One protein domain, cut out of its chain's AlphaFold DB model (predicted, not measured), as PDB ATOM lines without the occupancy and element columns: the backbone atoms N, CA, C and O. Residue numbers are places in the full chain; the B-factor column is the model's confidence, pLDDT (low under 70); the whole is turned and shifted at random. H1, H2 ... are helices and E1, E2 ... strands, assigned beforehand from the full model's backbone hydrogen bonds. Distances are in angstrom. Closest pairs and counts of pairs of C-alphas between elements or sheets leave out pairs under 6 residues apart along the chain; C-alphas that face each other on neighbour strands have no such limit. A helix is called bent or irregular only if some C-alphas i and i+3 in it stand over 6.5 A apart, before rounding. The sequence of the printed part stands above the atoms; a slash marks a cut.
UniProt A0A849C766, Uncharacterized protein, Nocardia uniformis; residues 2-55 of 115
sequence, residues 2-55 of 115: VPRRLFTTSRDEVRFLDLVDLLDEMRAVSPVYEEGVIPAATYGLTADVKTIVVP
ATOM      1  N   VAL A   2       8.078 -41.334 -14.484       46.38
ATOM      2  CA  VAL A   2       7.282 -42.558 -14.760       46.38
ATOM      3  C   VAL A   2       6.082 -42.058 -15.590       46.38
ATOM      4  O   VAL A   2       5.381 -41.200 -15.061       46.38
ATOM      5  N   PRO A   3       5.938 -42.387 -16.901       50.88
ATOM      6  CA  PRO A   3       5.282 -43.641 -17.304       50.88
ATOM      7  C   PRO A   3       5.760 -44.232 -18.652       50.88
ATOM      8  O   PRO A   3       5.040 -45.002 -19.278       50.88
ATOM      9  N   ARG A   4       6.968 -43.915 -19.141       49.69
ATOM     10  CA  ARG A   4       7.398 -44.389 -20.475       49.69
ATOM     11  C   ARG A   4       7.509 -45.924 -20.576       49.69
ATOM     12  O   ARG A   4       7.286 -46.459 -21.650       49.69
ATOM     13  N   ARG A   5       7.788 -46.639 -19.473       53.31
ATOM     14  CA  ARG A   5       7.997 -48.104 -19.484       53.31
ATOM     15  C   ARG A   5       6.737 -48.934 -19.755       53.31
ATOM     16  O   ARG A   5       6.847 -49.966 -20.406       53.31
ATOM     17  N   LEU A   6       5.568 -48.480 -19.293       58.97
ATOM     18  CA  LEU A   6       4.299 -49.214 -19.436       58.97
ATOM     19  C   LEU A   6       3.970 -49.501 -20.908       58.97
ATOM     20  O   LEU A   6       3.605 -50.616 -21.255       58.97
ATOM     21  N   PHE A   7       4.211 -48.528 -21.788       60.41
ATOM     22  CA  PHE A   7       3.870 -48.628 -23.210       60.41
ATOM     23  C   PHE A   7       5.068 -48.918 -24.126       60.41
ATOM     24  O   PHE A   7       4.889 -49.065 -25.332       60.41
ATOM     25  N   THR A   8       6.289 -49.021 -23.584       64.19
ATOM     26  CA  THR A   8       7.452 -49.509 -24.350       64.19
ATOM     27  C   THR A   8       7.669 -51.012 -24.216       64.19
ATOM     28  O   THR A   8       8.316 -51.585 -25.084       64.19
ATOM     29  N   THR A   9       7.184 -51.643 -23.140       67.75
ATOM     30  CA  THR A   9       7.471 -53.061 -22.839       67.75
ATOM     31  C   THR A   9       6.217 -53.936 -22.773       67.75
ATOM     32  O   THR A   9       6.281 -55.074 -23.212       67.75
ATOM     33  N   SER A  10       5.076 -53.401 -22.323       72.31
ATOM     34  CA  SER A  10       3.817 -54.149 -22.143       72.31
ATOM     35  C   SER A  10       2.712 -53.667 -23.087       72.31
ATOM     36  O   SER A  10       1.536 -53.669 -22.739       72.31
ATOM     37  N   ARG A  11       3.079 -53.199 -24.286       67.00
ATOM     38  CA  ARG A  11       2.181 -52.470 -25.199       67.00
ATOM     39  C   ARG A  11       0.917 -53.249 -25.592       67.00
ATOM     40  O   ARG A  11      -0.114 -52.622 -25.797       67.00
ATOM     41  N   ASP A  12       0.998 -54.579 -25.622       75.31
ATOM     42  CA  ASP A  12      -0.117 -55.482 -25.942       75.31
ATOM     43  C   ASP A  12      -0.857 -56.014 -24.696       75.31
ATOM     44  O   ASP A  12      -1.854 -56.722 -24.810       75.31
ATOM     45  N   GLU A  13      -0.385 -55.674 -23.493       82.44
ATOM     46  CA  GLU A  13      -0.942 -56.139 -22.213       82.44
ATOM     47  C   GLU A  13      -1.780 -55.060 -21.510       82.44
ATOM     48  O   GLU A  13      -2.498 -55.351 -20.551       82.44
ATOM     49  N   VAL A  14      -1.697 -53.805 -21.965       85.75
ATOM     50  CA  VAL A  14      -2.397 -52.662 -21.366       85.75
ATOM     51  C   VAL A  14      -3.210 -51.897 -22.402       85.75
ATOM     52  O   VAL A  14      -2.846 -51.808 -23.571       85.75
ATOM     53  N   ARG A  15      -4.314 -51.290 -21.960       87.12
ATOM     54  CA  ARG A  15      -5.159 -50.430 -22.795       87.12
ATOM     55  C   ARG A  15      -5.639 -49.215 -22.016       87.12
ATOM     56  O   ARG A  15      -5.817 -49.287 -20.803       87.12
ATOM     57  N   PHE A  16      -5.888 -48.124 -22.731       90.94
ATOM     58  CA  PHE A  16      -6.625 -46.987 -22.194       90.94
ATOM     59  C   PHE A  16      -8.127 -47.291 -22.218       90.94
ATOM     60  O   PHE A  16      -8.611 -48.007 -23.098       90.94
ATOM     61  N   LEU A  17      -8.845 -46.773 -21.228       93.50
ATOM     62  CA  LEU A  17     -10.295 -46.881 -21.129       93.50
ATOM     63  C   LEU A  17     -10.904 -45.517 -21.422       93.50
ATOM     64  O   LEU A  17     -10.376 -44.510 -20.959       93.50
ATOM     65  N   ASP A  18     -12.000 -45.516 -22.174       95.38
ATOM     66  CA  ASP A  18     -12.858 -44.342 -22.278       95.38
ATOM     67  C   ASP A  18     -13.568 -44.139 -20.935       95.38
ATOM     68  O   ASP A  18     -14.083 -45.101 -20.358       95.38
ATOM     69  N   LEU A  19     -13.526 -42.913 -20.418       95.50
ATOM     70  CA  LEU A  19     -14.078 -42.559 -19.110       95.50
ATOM     71  C   LEU A  19     -15.224 -41.545 -19.192       95.50
ATOM     72  O   LEU A  19     -15.703 -41.116 -18.145       95.50
ATOM     73  N   VAL A  20     -15.660 -41.127 -20.385       95.19
ATOM     74  CA  VAL A  20     -16.623 -40.014 -20.509       95.19
ATOM     75  C   VAL A  20     -17.985 -40.344 -19.911       95.19
ATOM     76  O   VAL A  20     -18.622 -39.454 -19.358       95.19
ATOM     77  N   ASP A  21     -18.389 -41.615 -19.905       96.81
ATOM     78  CA  ASP A  21     -19.638 -42.052 -19.266       96.81
ATOM     79  C   ASP A  21     -19.666 -41.771 -17.749       96.81
ATOM     80  O   ASP A  21     -20.735 -41.703 -17.150       96.81
ATOM     81  N   LEU A  22     -18.501 -41.566 -17.120       96.75
ATOM     82  CA  LEU A  22     -18.378 -41.219 -15.700       96.75
ATOM     83  C   LEU A  22     -18.343 -39.701 -15.454       96.75
ATOM     84  O   LEU A  22     -18.294 -39.266 -14.302       96.75
ATOM     85  N   LEU A  23     -18.335 -38.873 -16.504       96.75
ATOM     86  CA  LEU A  23     -18.120 -37.428 -16.383       96.75
ATOM     87  C   LEU A  23     -19.203 -36.739 -15.550       96.75
ATOM     88  O   LEU A  23     -18.880 -35.865 -14.746       96.75
ATOM     89  N   ASP A  24     -20.466 -37.133 -15.703       97.00
ATOM     90  CA  ASP A  24     -21.569 -36.518 -14.959       97.00
ATOM     91  C   ASP A  24     -21.485 -36.826 -13.455       97.00
ATOM     92  O   ASP A  24     -21.694 -35.935 -12.629       97.00
ATOM     93  N   GLU A  25     -21.086 -38.049 -13.086       96.81
ATOM     94  CA  GLU A  25     -20.828 -38.415 -11.687       96.81
ATOM     95  C   GLU A  25     -19.656 -37.615 -11.110       96.81
ATOM     96  O   GLU A  25     -19.726 -37.101  -9.992       96.81
ATOM     97  N   MET A  26     -18.592 -37.435 -11.896       96.75
ATOM     98  CA  MET A  26     -17.437 -36.632 -11.492       96.75
ATOM     99  C   MET A  26     -17.809 -35.150 -11.335       96.75
ATOM    100  O   MET A  26     -17.400 -34.512 -10.361       96.75
ATOM    101  N   ARG A  27     -18.641 -34.601 -12.226       95.94
ATOM    102  CA  ARG A  27     -19.137 -33.215 -12.144       95.94
ATOM    103  C   ARG A  27     -20.031 -32.962 -10.938       95.94
ATOM    104  O   ARG A  27     -20.022 -31.848 -10.416       95.94
ATOM    105  N   ALA A  28     -20.749 -33.980 -10.462       96.38
ATOM    106  CA  ALA A  28     -21.494 -33.893  -9.208       96.38
ATOM    107  C   ALA A  28     -20.570 -33.716  -7.986       96.38
ATOM    108  O   ALA A  28     -20.976 -33.102  -7.000       96.38
ATOM    109  N   VAL A  29     -19.325 -34.210  -8.054       94.69
ATOM    110  CA  VAL A  29     -18.293 -33.988  -7.024       94.69
ATOM    111  C   VAL A  29     -17.640 -32.615  -7.183       94.69
ATOM    112  O   VAL A  29     -17.443 -31.909  -6.194       94.69
ATOM    113  N   SER A  30     -17.286 -32.229  -8.411       92.44
ATOM    114  CA  SER A  30     -16.722 -30.909  -8.700       92.44
ATOM    115  C   SER A  30     -16.963 -30.490 -10.154       92.44
ATOM    116  O   SER A  30     -16.618 -31.241 -11.067       92.44
ATOM    117  N   PRO A  31     -17.451 -29.264 -10.418       91.50
ATOM    118  CA  PRO A  31     -17.760 -28.814 -11.776       91.50
ATOM    119  C   PRO A  31     -16.519 -28.591 -12.657       91.50
ATOM    120  O   PRO A  31     -16.670 -28.340 -13.848       91.50
ATOM    121  N   VAL A  32     -15.305 -28.671 -12.097       92.06
ATOM    122  CA  VAL A  32     -14.036 -28.457 -12.824       92.06
ATOM    123  C   VAL A  32     -13.633 -29.632 -13.718       92.06
ATOM    124  O   VAL A  32     -12.652 -29.533 -14.451       92.06
ATOM    125  N   TYR A  33     -14.340 -30.762 -13.626       94.31
ATOM    126  CA  TYR A  33     -14.107 -31.905 -14.497       94.31
ATOM    127  C   TYR A  33     -14.696 -31.658 -15.889       94.31
ATOM    128  O   TYR A  33     -15.894 -31.387 -16.058       94.31
ATOM    129  N   GLU A  34     -13.846 -31.800 -16.900       93.19
ATOM    130  CA  GLU A  34     -14.182 -31.595 -18.308       93.19
ATOM    131  C   GLU A  34     -13.873 -32.847 -19.135       93.19
ATOM    132  O   GLU A  34     -13.026 -33.660 -18.764       93.19
ATOM    133  N   GLU A  35     -14.561 -33.010 -20.267       96.12
ATOM    134  CA  GLU A  35     -14.179 -34.018 -21.260       96.12
ATOM    135  C   GLU A  35     -12.853 -33.599 -21.900       96.12
ATOM    136  O   GLU A  35     -12.675 -32.453 -22.314       96.12
ATOM    137  N   GLY A  36     -11.922 -34.540 -21.995       94.94
ATOM    138  CA  GLY A  36     -10.670 -34.369 -22.713       94.94
ATOM    139  C   GLY A  36     -10.379 -35.561 -23.609       94.94
ATOM    140  O   GLY A  36     -11.082 -36.571 -23.605       94.94
ATOM    141  N   VAL A  37      -9.305 -35.449 -24.382       95.69
ATOM    142  CA  VAL A  37      -8.875 -36.490 -25.314       95.69
ATOM    143  C   VAL A  37      -7.393 -36.756 -25.113       95.69
ATOM    144  O   VAL A  37      -6.597 -35.827 -24.991       95.69
ATOM    145  N   ILE A  38      -7.024 -38.033 -25.099       93.50
ATOM    146  CA  ILE A  38      -5.646 -38.490 -25.257       93.50
ATOM    147  C   ILE A  38      -5.478 -38.846 -26.738       93.50
ATOM    148  O   ILE A  38      -6.012 -39.876 -27.167       93.50
ATOM    149  N   PRO A  39      -4.754 -38.033 -27.532       92.88
ATOM    150  CA  PRO A  39      -4.541 -38.334 -28.940       92.88
ATOM    151  C   PRO A  39      -3.811 -39.664 -29.116       92.88
ATOM    152  O   PRO A  39      -2.848 -39.944 -28.387       92.88
ATOM    153  N   ALA A  40      -4.197 -40.443 -30.124       91.44
ATOM    154  CA  ALA A  40      -3.634 -41.758 -30.423       91.44
ATOM    155  C   ALA A  40      -2.102 -41.718 -30.538       91.44
ATOM    156  O   ALA A  40      -1.388 -42.588 -30.027       91.44
ATOM    157  N   ALA A  41      -1.588 -40.648 -31.153       89.62
ATOM    158  CA  ALA A  41      -0.166 -40.410 -31.371       89.62
ATOM    159  C   ALA A  41       0.655 -40.333 -30.069       89.62
ATOM    160  O   ALA A  41       1.842 -40.652 -30.093       89.62
ATOM    161  N   THR A  42       0.039 -39.981 -28.932       87.81
ATOM    162  CA  THR A  42       0.726 -39.806 -27.637       87.81
ATOM    163  C   THR A  42       1.427 -41.087 -27.180       87.81
ATOM    164  O   THR A  42       2.549 -41.042 -26.678       87.81
ATOM    165  N   TYR A  43       0.778 -42.241 -27.382       86.12
ATOM    166  CA  TYR A  43       1.299 -43.559 -26.990       86.12
ATOM    167  C   TYR A  43       1.361 -44.561 -28.159       86.12
ATOM    168  O   TYR A  43       1.780 -45.709 -27.980       86.12
ATOM    169  N   GLY A  44       1.014 -44.126 -29.377       86.06
ATOM    170  CA  GLY A  44       0.908 -44.966 -30.573       86.06
ATOM    171  C   GLY A  44      -0.242 -45.966 -30.483       86.06
ATOM    172  O   GLY A  44      -0.048 -47.151 -30.738       86.06
ATOM    173  N   LEU A  45      -1.404 -45.476 -30.055       87.19
ATOM    174  CA  LEU A  45      -2.662 -46.215 -30.024       87.19
ATOM    175  C   LEU A  45      -3.275 -46.266 -31.432       87.19
ATOM    176  O   LEU A  45      -2.881 -45.515 -32.323       87.19
ATOM    177  N   THR A  46      -4.260 -47.139 -31.634       89.62
ATOM    178  CA  THR A  46      -4.995 -47.246 -32.907       89.62
ATOM    179  C   THR A  46      -6.035 -46.142 -33.098       89.62
ATOM    180  O   THR A  46      -6.426 -45.874 -34.231       89.62
ATOM    181  N   ALA A  47      -6.483 -45.511 -32.009       92.25
ATOM    182  CA  ALA A  47      -7.473 -44.442 -32.004       92.25
ATOM    183  C   ALA A  47      -7.277 -43.515 -30.794       92.25
ATOM    184  O   ALA A  47      -6.608 -43.879 -29.821       92.25
ATOM    185  N   ASP A  48      -7.860 -42.319 -30.878       95.88
ATOM    186  CA  ASP A  48      -7.958 -41.383 -29.760       95.88
ATOM    187  C   ASP A  48      -8.801 -41.992 -28.638       95.88
ATOM    188  O   ASP A  48      -9.740 -42.750 -28.893       95.88
ATOM    189  N   VAL A  49      -8.479 -41.648 -27.391       96.62
ATOM    190  CA  VAL A  49      -9.245 -42.113 -26.229       96.62
ATOM    191  C   VAL A  49      -9.780 -40.922 -25.465       96.62
ATOM    192  O   VAL A  49      -9.013 -40.055 -25.033       96.62
ATOM    193  N   LYS A  50     -11.101 -40.872 -25.308       97.44
ATOM    194  CA  LYS A  50     -11.750 -39.836 -24.518       97.44
ATOM    195  C   LYS A  50     -11.558 -40.106 -23.031       97.44
ATOM    196  O   LYS A  50     -11.472 -41.247 -22.585       97.44
ATOM    197  N   THR A  51     -11.443 -39.043 -22.259       97.00
ATOM    198  CA  THR A  51     -11.155 -39.120 -20.831       97.00
ATOM    199  C   THR A  51     -11.734 -37.907 -20.114       97.00
ATOM    200  O   THR A  51     -12.360 -37.042 -20.722       97.00
ATOM    201  N   ILE A  52     -11.495 -37.837 -18.813       96.56
ATOM    202  CA  ILE A  52     -11.841 -36.703 -17.968       96.56
ATOM    203  C   ILE A  52     -10.552 -35.962 -17.610       96.56
ATOM    204  O   ILE A  52      -9.559 -36.578 -17.211       96.56
ATOM    205  N   VAL A  53     -10.561 -34.640 -17.754       93.75
ATOM    206  CA  VAL A  53      -9.432 -33.753 -17.449       93.75
ATOM    207  C   VAL A  53      -9.829 -32.699 -16.422       93.75
ATOM    208  O   VAL A  53     -11.009 -32.448 -16.183       93.75
ATOM    209  N   VAL A  54      -8.817 -32.086 -15.807       91.50
ATOM    210  CA  VAL A  54      -8.969 -30.905 -14.952       91.50
ATOM    211  C   VAL A  54      -7.992 -29.820 -15.406       91.50
ATOM    212  O   VAL A  54      -6.863 -30.155 -15.788       91.50
ATOM    213  N   PRO A  55      -8.377 -28.534 -15.352       87.62
ATOM    214  CA  PRO A  55      -7.455 -27.438 -15.610       87.62
ATOM    215  C   PRO A  55      -6.283 -27.454 -14.625       87.62
ATOM    216  O   PRO A  55      -6.466 -27.625 -13.419       87.62
TER     217      PRO A  55
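What this domain is: This is residues 2 to 55 of the 115 residues of an uncharacterized protein of Nocardia uniformis (UniProt A0A849C766). An elongated, loose piece has a two-strand hairpin, E1 and E2, in its middle part, with H2 next to it through residues 20 to 27 and the short helix H1 set off at the far end of the length. The 54 printed residues run H1, H2, E1, E2, two named helices and two named strands; the sheet, in order E1 - E2, is antiparallel. The class is mixed, helices and strands, though under half of the residues are in named elements. The radius of gyration of the C-alphas is 13.0 A, and the C-alphas span 37 by 23 by 18 A.

How they stand to each other: E1, residues 34 to 38, and E2, residues 49 to 53, form an antiparallel hairpin, with 138 degrees between their directions. N 36 and O 51 are 2.8 A apart and N 34 and O 53 3.0 A, both within hydrogen-bond range. The closest C-alphas of H2, residues 20 to 29, and E2 are those of Val 20 and Thr 51, 5.5 A apart. Those of H2 and E1 are Val 20 and Glu 35, 6.5 A apart. H1, residues 4 to 9, is apart from H2, E1 and E2. Every O i to N i+4 pair is within hydrogen-bond range in H1, but 3 of 6 in H2.

Where its parts are: E1 begins at C-alpha 34 (-14.182, -31.595, -18.308) and is 13.0 A long; E2, 12.1 A, ends at C-alpha 53 (-9.432, -33.753, -17.449). H2 is 14.9 A long and irregular: C-alphas 21 and 24 are 7.3 A apart. H1, 9.0 A, begins at C-alpha 4 (7.398, -44.389, -20.475); it is neither bent nor irregular, but only just, with C-alphas 4 and 7 6.2 A apart.

The domain as a whole: The two C-alphas farthest apart, those of Thr 9 and Ala 28, are 37.3 A apart. The printed part has no cut. The link from H2 to E1 is tight; those from H1 to H2 and from E1 to E2 are short. Mean pLDDT of the printed part is 86.4; residues 2 to 9 and residue 11 are under 70.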